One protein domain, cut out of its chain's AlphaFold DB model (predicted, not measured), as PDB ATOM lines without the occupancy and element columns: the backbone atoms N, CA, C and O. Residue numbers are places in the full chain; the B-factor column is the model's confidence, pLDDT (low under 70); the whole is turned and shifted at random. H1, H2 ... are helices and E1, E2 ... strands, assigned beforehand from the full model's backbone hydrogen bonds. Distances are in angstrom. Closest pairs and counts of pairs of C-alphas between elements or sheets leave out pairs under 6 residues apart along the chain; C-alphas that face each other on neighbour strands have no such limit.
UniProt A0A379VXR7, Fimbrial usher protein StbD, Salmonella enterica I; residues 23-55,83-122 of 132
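This is residues 23 to 55 and 83 to 122 of the 132 residues of the protein "Fimbrial usher protein StbD" of Salmonella enterica I (UniProt A0A379VXR7). You will find little regular structure here: an elongated winding of loops, with E1 and E2 as a small antiparallel strand pair, H1 near one end of the long axis and H2 well away from it. Of 73 printed residues, 15 lie in named elements, in the order E1, H1, H2, E2, mixed in class. The whole is only just loose, close to compact, with a radius of gyration of the C-alphas of 13.8 A and spans of 41 by 24 by 22 A.

Find C-alpha 24 at (-35.006, 27.141, -14.802); E1, residues 24 to 26, runs 6.7 A. H1, residues 35 to 39, measures 6.0 A, and H2, residues 86 to 89, 5.0 A. E2, residues 102 to 104, runs 6.5 A to C-alpha 104 at (-36.693, 25.113, -17.925).

Look at E1 and E2, antiparallel at 157 degrees, with N 25 and O 103 within hydrogen-bond range at 2.8 A. In H1 the O i to N i+4 pair is within range; H2 is too short for one. H1 and H2 are apart.

Residues 56 to 82 are not printed; C-alphas 55 and 83 are 14.7 A apart. H2 to E2 is a long link. Residues 90 to 92 have pLDDT under 70.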
ATOM      1  N   SER A  23     -32.862  23.245 -14.255       84.19
ATOM      2  CA  SER A  23     -32.251  24.506 -14.673       84.19
ATOM      3  C   SER A  23     -33.340  25.394 -15.260       84.19
ATOM      4  O   SER A  23     -33.692  25.287 -16.435       84.19
ATOM      5  N   CYS A  24     -33.927  26.241 -14.416       90.25
ATOM      6  CA  CYS A  24     -35.006  27.141 -14.802       90.25
ATOM      7  C   CYS A  24     -34.547  28.602 -14.786       90.25
ATOM      8  O   CYS A  24     -33.951  29.077 -13.821       90.25
ATOM      9  N   ILE A  25     -34.890  29.343 -15.836       91.38
ATOM     10  CA  ILE A  25     -34.613  30.773 -15.979       91.38
ATOM     11  C   ILE A  25     -35.928  31.536 -15.846       91.38
ATOM     12  O   ILE A  25     -36.914  31.220 -16.520       91.38
ATOM     13  N   LYS A  26     -35.936  32.560 -14.987       92.50
ATOM     14  CA  LYS A  26     -37.071  33.477 -14.850       92.50
ATOM     15  C   LYS A  26     -37.255  34.274 -16.137       92.50
ATOM     16  O   LYS A  26     -36.318  34.894 -16.635       92.50
ATOM     17  N   VAL A  27     -38.478  34.285 -16.645       94.94
ATOM     18  CA  VAL A  27     -38.850  35.016 -17.850       94.94
ATOM     19  C   VAL A  27     -39.451  36.359 -17.449       94.94
ATOM     20  O   VAL A  27     -40.471  36.420 -16.769       94.94
ATOM     21  N   THR A  28     -38.805  37.449 -17.859       94.56
ATOM     22  CA  THR A  28     -39.228  38.817 -17.520       94.56
ATOM     23  C   THR A  28     -39.798  39.587 -18.706       94.56
ATOM     24  O   THR A  28     -40.467  40.598 -18.503       94.56
ATOM     25  N   ASP A  29     -39.581  39.104 -19.931       94.25
ATOM     26  CA  ASP A  29     -40.010  39.766 -21.160       94.25
ATOM     27  C   ASP A  29     -40.344  38.764 -22.278       94.25
ATOM     28  O   ASP A  29     -39.839  37.636 -22.315       94.25
ATOM     29  N   LYS A  30     -41.194  39.198 -23.215       94.00
ATOM     30  CA  LYS A  30     -41.655  38.409 -24.363       94.00
ATOM     31  C   LYS A  30     -40.530  37.977 -25.306       94.00
ATOM     32  O   LYS A  30     -40.663  36.928 -25.930       94.00
ATOM     33  N   SER A  31     -39.426  38.716 -25.374       93.69
ATOM     34  CA  SER A  31     -38.242  38.350 -26.167       93.69
ATOM     35  C   SER A  31     -37.585  37.028 -25.746       93.69
ATOM     36  O   SER A  31     -36.890  36.412 -26.549       93.69
ATOM     37  N   ALA A  32     -37.835  36.539 -24.527       93.62
ATOM     38  CA  ALA A  32     -37.344  35.236 -24.066       93.62
ATOM     39  C   ALA A  32     -38.194  34.044 -24.566       93.62
ATOM     40  O   ALA A  32     -37.871  32.874 -24.303       93.62
ATOM     41  N   LEU A  33     -39.302  34.309 -25.265       94.19
ATOM     42  CA  LEU A  33     -40.181  33.284 -25.825       94.19
ATOM     43  C   LEU A  33     -39.784  32.933 -27.260       94.19
ATOM     44  O   LEU A  33     -39.281  33.762 -28.007       94.19
ATOM     45  N   SER A  34     -40.043  31.687 -27.658       93.50
ATOM     46  CA  SER A  34     -39.915  31.288 -29.059       93.50
ATOM     47  C   SER A  34     -41.060  31.857 -29.900       93.50
ATOM     48  O   SER A  34     -42.172  32.054 -29.402       93.50
ATOM     49  N   ASP A  35     -40.832  32.011 -31.204       96.12
ATOM     50  CA  ASP A  35     -41.872  32.436 -32.150       96.12
ATOM     51  C   ASP A  35     -43.099  31.520 -32.117       96.12
ATOM     52  O   ASP A  35     -44.238  31.979 -32.191       96.12
ATOM     53  N   ALA A  36     -42.880  30.213 -31.943       95.75
ATOM     54  CA  ALA A  36     -43.956  29.239 -31.805       95.75
ATOM     55  C   ALA A  36     -44.813  29.504 -30.555       95.75
ATOM     56  O   ALA A  36     -46.042  29.481 -30.643       95.75
ATOM     57  N   ALA A  37     -44.188  29.802 -29.411       94.50
ATOM     58  CA  ALA A  37     -44.904  30.139 -28.182       94.50
ATOM     59  C   ALA A  37     -45.688  31.451 -28.344       94.50
ATOM     60  O   ALA A  37     -46.870  31.519 -28.001       94.50
ATOM     61  N   ILE A  38     -45.069  32.466 -28.949       96.25
ATOM     62  CA  ILE A  38     -45.729  33.745 -29.235       96.25
ATOM     63  C   ILE A  38     -46.941  33.536 -30.152       96.25
ATOM     64  O   ILE A  38     -48.024  34.048 -29.863       96.25
ATOM     65  N   LYS A  39     -46.797  32.741 -31.219       97.12
ATOM     66  CA  LYS A  39     -47.883  32.410 -32.155       97.12
ATOM     67  C   LYS A  39     -49.013  31.612 -31.495       97.12
ATOM     68  O   LYS A  39     -50.172  31.802 -31.851       97.12
ATOM     69  N   ALA A  40     -48.704  30.764 -30.513       96.56
ATOM     70  CA  ALA A  40     -49.698  30.054 -29.698       96.56
ATOM     71  C   ALA A  40     -50.399  30.957 -28.649       96.56
ATOM     72  O   ALA A  40     -51.325  30.527 -27.943       96.56
ATOM     73  N   GLY A  41     -49.995  32.228 -28.567       96.25
ATOM     74  CA  GLY A  41     -50.581  33.241 -27.695       96.25
ATOM     75  C   GLY A  41     -49.994  33.267 -26.285       96.25
ATOM     76  O   GLY A  41     -50.631  33.829 -25.397       96.25
ATOM     77  N   TYR A  42     -48.825  32.659 -26.062       96.38
ATOM     78  CA  TYR A  42     -48.115  32.809 -24.795       96.38
ATOM     79  C   TYR A  42     -47.551  34.224 -24.652       96.38
ATOM     80  O   TYR A  42     -47.083  34.844 -25.615       96.38
ATOM     81  N   THR A  43     -47.603  34.733 -23.428       95.12
ATOM     82  CA  THR A  43     -47.077  36.043 -23.042       95.12
ATOM     83  C   THR A  43     -45.997  35.879 -21.982       95.12
ATOM     84  O   THR A  43     -45.808  34.807 -21.413       95.12
ATOM     85  N   ALA A  44     -45.252  36.948 -21.738       94.56
ATOM     86  CA  ALA A  44     -44.229  36.998 -20.709       94.56
ATOM     87  C   ALA A  44     -44.087  38.437 -20.236       94.56
ATOM     88  O   ALA A  44     -44.074  39.356 -21.058       94.56
ATOM     89  N   GLN A  45     -44.024  38.610 -18.921       90.69
ATOM     90  CA  GLN A  45     -43.853  39.875 -18.214       90.69
ATOM     91  C   GLN A  45     -43.155  39.580 -16.886       90.69
ATOM     92  O   GLN A  45     -43.278  38.474 -16.352       90.69
ATOM     93  N   ASN A  46     -42.455  40.568 -16.335       89.31
ATOM     94  CA  ASN A  46     -41.772  40.416 -15.060       89.31
ATOM     95  C   ASN A  46     -42.782  40.227 -13.922       89.31
ATOM     96  O   ASN A  46     -43.438  41.172 -13.489       89.31
ATOM     97  N   TRP A  47     -42.873  39.003 -13.409       86.31
ATOM     98  CA  TRP A  47     -43.605  38.718 -12.184       86.31
ATOM     99  C   TRP A  47     -42.708  38.992 -10.978       86.31
ATOM    100  O   TRP A  47     -41.682  38.339 -10.795       86.31
ATOM    101  N   ILE A  48     -43.075  39.966 -10.148       83.06
ATOM    102  CA  ILE A  48     -42.266  40.398  -8.996       83.06
ATOM    103  C   ILE A  48     -42.280  39.408  -7.818       83.06
ATOM    104  O   ILE A  48     -41.536  39.599  -6.864       83.06
ATOM    105  N   GLY A  49     -43.051  38.323  -7.926       79.50
ATOM    106  CA  GLY A  49     -43.236  37.331  -6.870       79.50
ATOM    107  C   GLY A  49     -44.469  37.616  -6.015       79.50
ATOM    108  O   GLY A  49     -45.226  38.544  -6.297       79.50
ATOM    109  N   ALA A  50     -44.662  36.785  -4.990       77.81
ATOM    110  CA  ALA A  50     -45.678  36.964  -3.959       77.81
ATOM    111  C   ALA A  50     -45.106  37.847  -2.835       77.81
ATOM    112  O   ALA A  50     -44.341  37.371  -2.003       77.81
ATOM    113  N   THR A  51     -45.415  39.142  -2.860       81.00
ATOM    114  CA  THR A  51     -45.015  40.117  -1.833       81.00
ATOM    115  C   THR A  51     -46.060  40.198  -0.719       81.00
ATOM    116  O   THR A  51     -47.233  39.935  -0.968       81.00
ATOM    117  N   ASP A  52     -45.685  40.672   0.471       80.25
ATOM    118  CA  ASP A  52     -46.582  40.767   1.645       80.25
ATOM    119  C   ASP A  52     -47.873  41.554   1.379       80.25
ATOM    120  O   ASP A  52     -48.929  41.275   1.940       80.25
ATOM    121  N   THR A  53     -47.793  42.552   0.498       79.19
ATOM    122  CA  THR A  53     -48.921  43.408   0.107       79.19
ATOM    123  C   THR A  53     -49.811  42.796  -0.975       79.19
ATOM    124  O   THR A  53     -50.808  43.407  -1.372       79.19
ATOM    125  N   ASN A  54     -49.474  41.615  -1.498       79.75
ATOM    126  CA  ASN A  54     -50.325  40.943  -2.461       79.75
ATOM    127  C   ASN A  54     -51.598  40.447  -1.784       79.75
ATOM    128  O   ASN A  54     -51.589  39.683  -0.827       79.75
ATOM    129  N   THR A  55     -52.716  40.892  -2.336       76.62
ATOM    130  CA  THR A  55     -54.053  40.487  -1.932       76.62
ATOM    131  C   THR A  55     -54.814  40.106  -3.189       76.62
ATOM    132  O   THR A  55     -54.557  40.645  -4.265       76.62
ATOM    133  N   ILE A  83     -63.899  29.491  -2.728       83.00
ATOM    134  CA  ILE A  83     -62.878  28.815  -3.524       83.00
ATOM    135  C   ILE A  83     -62.246  29.869  -4.429       83.00
ATOM    136  O   ILE A  83     -62.909  30.418  -5.309       83.00
ATOM    137  N   GLY A  84     -60.958  30.136  -4.217       79.69
ATOM    138  CA  GLY A  84     -60.163  31.016  -5.067       79.69
ATOM    139  C   GLY A  84     -59.338  30.218  -6.073       79.69
ATOM    140  O   GLY A  84     -58.762  29.187  -5.732       79.69
ATOM    141  N   ASN A  85     -59.237  30.706  -7.311       79.56
ATOM    142  CA  ASN A  85     -58.237  30.207  -8.254       79.56
ATOM    143  C   ASN A  85     -56.894  30.867  -7.932       79.56
ATOM    144  O   ASN A  85     -56.801  32.088  -7.986       79.56
ATOM    145  N   PHE A  86     -55.860  30.081  -7.633       74.12
ATOM    146  CA  PHE A  86     -54.541  30.601  -7.266       74.12
ATOM    147  C   PHE A  86     -53.994  31.633  -8.268       74.12
ATOM    148  O   PHE A  86     -53.534  32.696  -7.857       74.12
ATOM    149  N   LEU A  87     -54.139  31.378  -9.575       75.44
ATOM    150  CA  LEU A  87     -53.636  32.254 -10.643       75.44
ATOM    151  C   LEU A  87     -54.234  33.667 -10.580       75.44
ATOM    152  O   LEU A  87     -53.603  34.637 -10.997       75.44
ATOM    153  N   THR A  88     -55.461  33.785 -10.068       73.88
ATOM    154  CA  THR A  88     -56.202  35.052 -10.010       73.88
ATOM    155  C   THR A  88     -56.414  35.588  -8.602       73.88
ATOM    156  O   THR A  88     -56.733  36.761  -8.444       73.88
ATOM    157  N   ALA A  89     -56.279  34.746  -7.583       75.06
ATOM    158  CA  ALA A  89     -56.650  35.062  -6.210       75.06
ATOM    159  C   ALA A  89     -55.443  35.222  -5.275       75.06
ATOM    160  O   ALA A  89     -55.612  35.734  -4.173       75.06
ATOM    161  N   ALA A  90     -54.241  34.812  -5.693       65.88
ATOM    162  CA  ALA A  90     -53.041  34.872  -4.854       65.88
ATOM    163  C   ALA A  90     -52.198  36.145  -5.038       65.88
ATOM    164  O   ALA A  90     -51.274  36.388  -4.268       65.88
ATOM    165  N   THR A  91     -52.488  36.966  -6.051       69.75
ATOM    166  CA  THR A  91     -51.672  38.141  -6.391       69.75
ATOM    167  C   THR A  91     -52.547  39.352  -6.688       69.75
ATOM    168  O   THR A  91     -53.544  39.212  -7.392       69.75
ATOM    169  N   GLY A  92     -52.116  40.548  -6.268       67.75
ATOM    170  CA  GLY A  92     -52.806  41.804  -6.613       67.75
ATOM    171  C   GLY A  92     -52.828  42.101  -8.116       67.75
ATOM    172  O   GLY A  92     -53.651  42.875  -8.594       67.75
ATOM    173  N   THR A  93     -51.951  41.454  -8.885       75.81
ATOM    174  CA  THR A  93     -51.969  41.468 -10.348       75.81
ATOM    175  C   THR A  93     -51.949  40.029 -10.854       75.81
ATOM    176  O   THR A  93     -50.867  39.457 -10.984       75.81
ATOM    177  N   PRO A  94     -53.130  39.443 -11.115       77.38
ATOM    178  CA  PRO A  94     -53.251  38.122 -11.714       77.38
ATOM    179  C   PRO A  94     -52.382  37.985 -12.958       77.38
ATOM    180  O   PRO A  94     -52.406  38.856 -13.832       77.38
ATOM    181  N   TYR A  95     -51.666  36.873 -13.076       79.88
ATOM    182  CA  TYR A  95     -51.036  36.506 -14.337       79.88
ATOM    183  C   TYR A  95     -51.967  35.582 -15.120       79.88
ATOM    184  O   TYR A  95     -52.690  34.752 -14.566       79.88
ATOM    185  N   SER A  96     -52.000  35.755 -16.443       84.12
ATOM    186  CA  SER A  96     -52.864  34.928 -17.290       84.12
ATOM    187  C   SER A  96     -52.380  33.476 -17.304       84.12
ATOM    188  O   SER A  96     -51.182  33.220 -17.195       84.12
ATOM    189  N   SER A  97     -53.277  32.527 -17.578       86.25
ATOM    190  CA  SER A  97     -52.915  31.110 -17.764       86.25
ATOM    191  C   SER A  97     -51.949  30.857 -18.933       86.25
ATOM    192  O   SER A  97     -51.410  29.760 -19.062       86.25
ATOM    193  N   LYS A  98     -51.722  31.859 -19.791       92.50
ATOM    194  CA  LYS A  98     -50.756  31.830 -20.896       92.50
ATOM    195  C   LYS A  98     -49.495  32.658 -20.631       92.50
ATOM    196  O   LYS A  98     -48.671  32.797 -21.534       92.50
ATOM    197  N   GLN A  99     -49.324  33.213 -19.433       92.38
ATOM    198  CA  GLN A  99     -48.097  33.915 -19.080       92.38
ATOM    199  C   GLN A  99     -47.038  32.912 -18.624       92.38
ATOM    200  O   GLN A  99     -47.233  32.174 -17.663       92.38
ATOM    201  N   VAL A 100     -45.900  32.901 -19.308       93.50
ATOM    202  CA  VAL A 100     -44.749  32.075 -18.944       93.50
ATOM    203  C   VAL A 100     -43.940  32.806 -17.877       93.50
ATOM    204  O   VAL A 100     -43.428  33.895 -18.131       93.50
ATOM    205  N   LEU A 101     -43.822  32.203 -16.692       91.31
ATOM    206  CA  LEU A 101     -43.038  32.743 -15.571       91.31
ATOM    207  C   LEU A 101     -41.588  32.246 -15.583       91.31
ATOM    208  O   LEU A 101     -40.661  32.995 -15.276       91.31
ATOM    209  N   TYR A 102     -41.396  30.984 -15.965       91.94
ATOM    210  CA  TYR A 102     -40.099  30.321 -16.018       91.94
ATOM    211  C   TYR A 102     -39.993  29.471 -17.279       91.94
ATOM    212  O   TYR A 102     -40.978  28.901 -17.752       91.94
ATOM    213  N   ARG A 103     -38.777  29.365 -17.807       91.75
ATOM    214  CA  ARG A 103     -38.400  28.386 -18.826       91.75
ATOM    215  C   ARG A 103     -37.381  27.440 -18.232       91.75
ATOM    216  O   ARG A 103     -36.392  27.908 -17.683       91.75
ATOM    217  N   CYS A 104     -37.600  26.149 -18.398       92.19
ATOM    218  CA  CYS A 104     -36.693  25.113 -17.925       92.19
ATOM    219  C   CYS A 104     -36.237  24.242 -19.095       92.19
ATOM    220  O   CYS A 104     -36.798  24.331 -20.195       92.19
ATOM    221  N   ASP A 105     -35.242  23.395 -18.852       90.56
ATOM    222  CA  ASP A 105     -34.815  22.409 -19.835       90.56
ATOM    223  C   ASP A 105     -35.925  21.392 -20.120       90.56
ATOM    224  O   ASP A 105     -36.737  21.037 -19.265       90.56
ATOM    225  N   THR A 106     -35.963  20.875 -21.347       87.94
ATOM    226  CA  THR A 106     -36.976  19.885 -21.751       87.94
ATOM    227  C   THR A 106     -36.890  18.594 -20.936       87.94
ATOM    228  O   THR A 106     -37.903  17.925 -20.742       87.94
ATOM    229  N   ALA A 107     -35.707  18.267 -20.406       89.62
ATOM    230  CA  ALA A 107     -35.485  17.136 -19.508       89.62
ATOM    231  C   ALA A 107     -36.183  17.284 -18.140       89.62
ATOM    232  O   ALA A 107     -36.362  16.278 -17.443       89.62
ATOM    233  N   ASP A 108     -36.587  18.503 -17.771       89.38
ATOM    234  CA  ASP A 108     -37.313  18.820 -16.537       89.38
ATOM    235  C   ASP A 108     -38.838  18.757 -16.702       89.38
ATOM    236  O   ASP A 108     -39.584  18.902 -15.732       89.38
ATOM    237  N   ALA A 109     -39.334  18.510 -17.920       87.62
ATOM    238  CA  ALA A 109     -40.764  18.389 -18.172       87.62
ATOM    239  C   ALA A 109     -41.395  17.304 -17.279       87.62
ATOM    240  O   ALA A 109     -40.938  16.161 -17.236       87.62
ATOM    241  N   GLY A 110     -42.453  17.676 -16.550       87.19
ATOM    242  CA  GLY A 110     -43.152  16.789 -15.612       87.19
ATOM    243  C   GLY A 110     -42.438  16.554 -14.274       87.19
ATOM    244  O   GLY A 110     -42.945  15.784 -13.464       87.19
ATOM    245  N   LYS A 111     -41.294  17.205 -14.026       87.88
ATOM    246  CA  LYS A 111     -40.526  17.115 -12.766       87.88
ATOM    247  C   LYS A 111     -40.585  18.392 -11.926       87.88
ATOM    248  O   LYS A 111     -39.992  18.455 -10.855       87.88
ATOM    249  N   LEU A 112     -41.275  19.411 -12.430       86.19
ATOM    250  CA  LEU A 112     -41.465  20.684 -11.752       86.19
ATOM    251  C   LEU A 112     -42.692  20.600 -10.849       86.19
ATOM    252  O   LEU A 112     -43.757  20.158 -11.278       86.19
ATOM    253  N   TYR A 113     -42.535  21.067  -9.616       85.75
ATOM    254  CA  TYR A 113     -43.610  21.174  -8.639       85.75
ATOM    255  C   TYR A 113     -43.821  22.643  -8.300       85.75
ATOM    256  O   TYR A 113     -42.857  23.393  -8.139       85.75
ATOM    257  N   GLU A 114     -45.081  23.044  -8.178       80.38
ATOM    258  CA  GLU A 114     -45.445  24.368  -7.694       80.38
ATOM    259  C   GLU A 114     -45.847  24.271  -6.221       80.38
ATOM    260  O   GLU A 114     -46.546  23.339  -5.816       80.38
ATOM    261  N   MET A 115     -45.371  25.216  -5.415       82.31
ATOM    262  CA  MET A 115     -45.696  25.304  -3.998       82.31
ATOM    263  C   MET A 115     -46.383  26.632  -3.730       82.31
ATOM    264  O   MET A 115     -45.955  27.679  -4.216       82.31
ATOM    265  N   TYR A 116     -47.425  26.575  -2.913       79.12
ATOM    266  CA  TYR A 116     -48.207  27.731  -2.518       79.12
ATOM    267  C   TYR A 116     -48.189  27.851  -1.001       79.12
ATOM    268  O   TYR A 116     -48.329  26.853  -0.293       79.12
ATOM    269  N   SER A 117     -48.046  29.074  -0.507       79.56
ATOM    270  CA  SER A 117     -48.132  29.383   0.914       79.56
ATOM    271  C   SER A 117     -48.983  30.623   1.123       79.56
ATOM    272  O   SER A 117     -49.057  31.501   0.262       79.56
ATOM    273  N   THR A 118     -49.621  30.702   2.283       79.44
ATOM    274  CA  THR A 118     -50.187  31.957   2.771       79.44
ATOM    275  C   THR A 118     -49.076  32.838   3.337       79.44
ATOM    276  O   THR A 118     -47.954  32.372   3.558       79.44
ATOM    277  N   ASN A 119     -49.371  34.121   3.562       83.19
ATOM    278  CA  ASN A 119     -48.409  35.005   4.203       83.19
ATOM    279  C   ASN A 119     -48.270  34.648   5.697       83.19
ATOM    280  O   ASN A 119     -49.118  35.012   6.512       83.19
ATOM    281  N   GLY A 120     -47.237  33.876   6.034       83.56
ATOM    282  CA  GLY A 120     -47.104  33.216   7.335       83.56
ATOM    283  C   GLY A 120     -46.816  34.151   8.510       83.56
ATOM    284  O   GLY A 120     -47.067  33.769   9.648       83.56
ATOM    285  N   ASP A 121     -46.331  35.366   8.267       85.44
ATOM    286  CA  ASP A 121     -46.112  36.375   9.310       85.44
ATOM    287  C   ASP A 121     -47.344  37.270   9.549       85.44
ATOM    288  O   ASP A 121     -47.408  38.014  10.529       85.44
ATOM    289  N   SER A 122     -48.376  37.151   8.707       83.44
ATOM    290  CA  SER A 122     -49.621  37.892   8.861       83.44
ATOM    291  C   SER A 122     -50.495  37.281   9.952       83.44
ATOM    292  O   SER A 122     -50.898  36.111   9.892       83.44
TER     293      SER A 122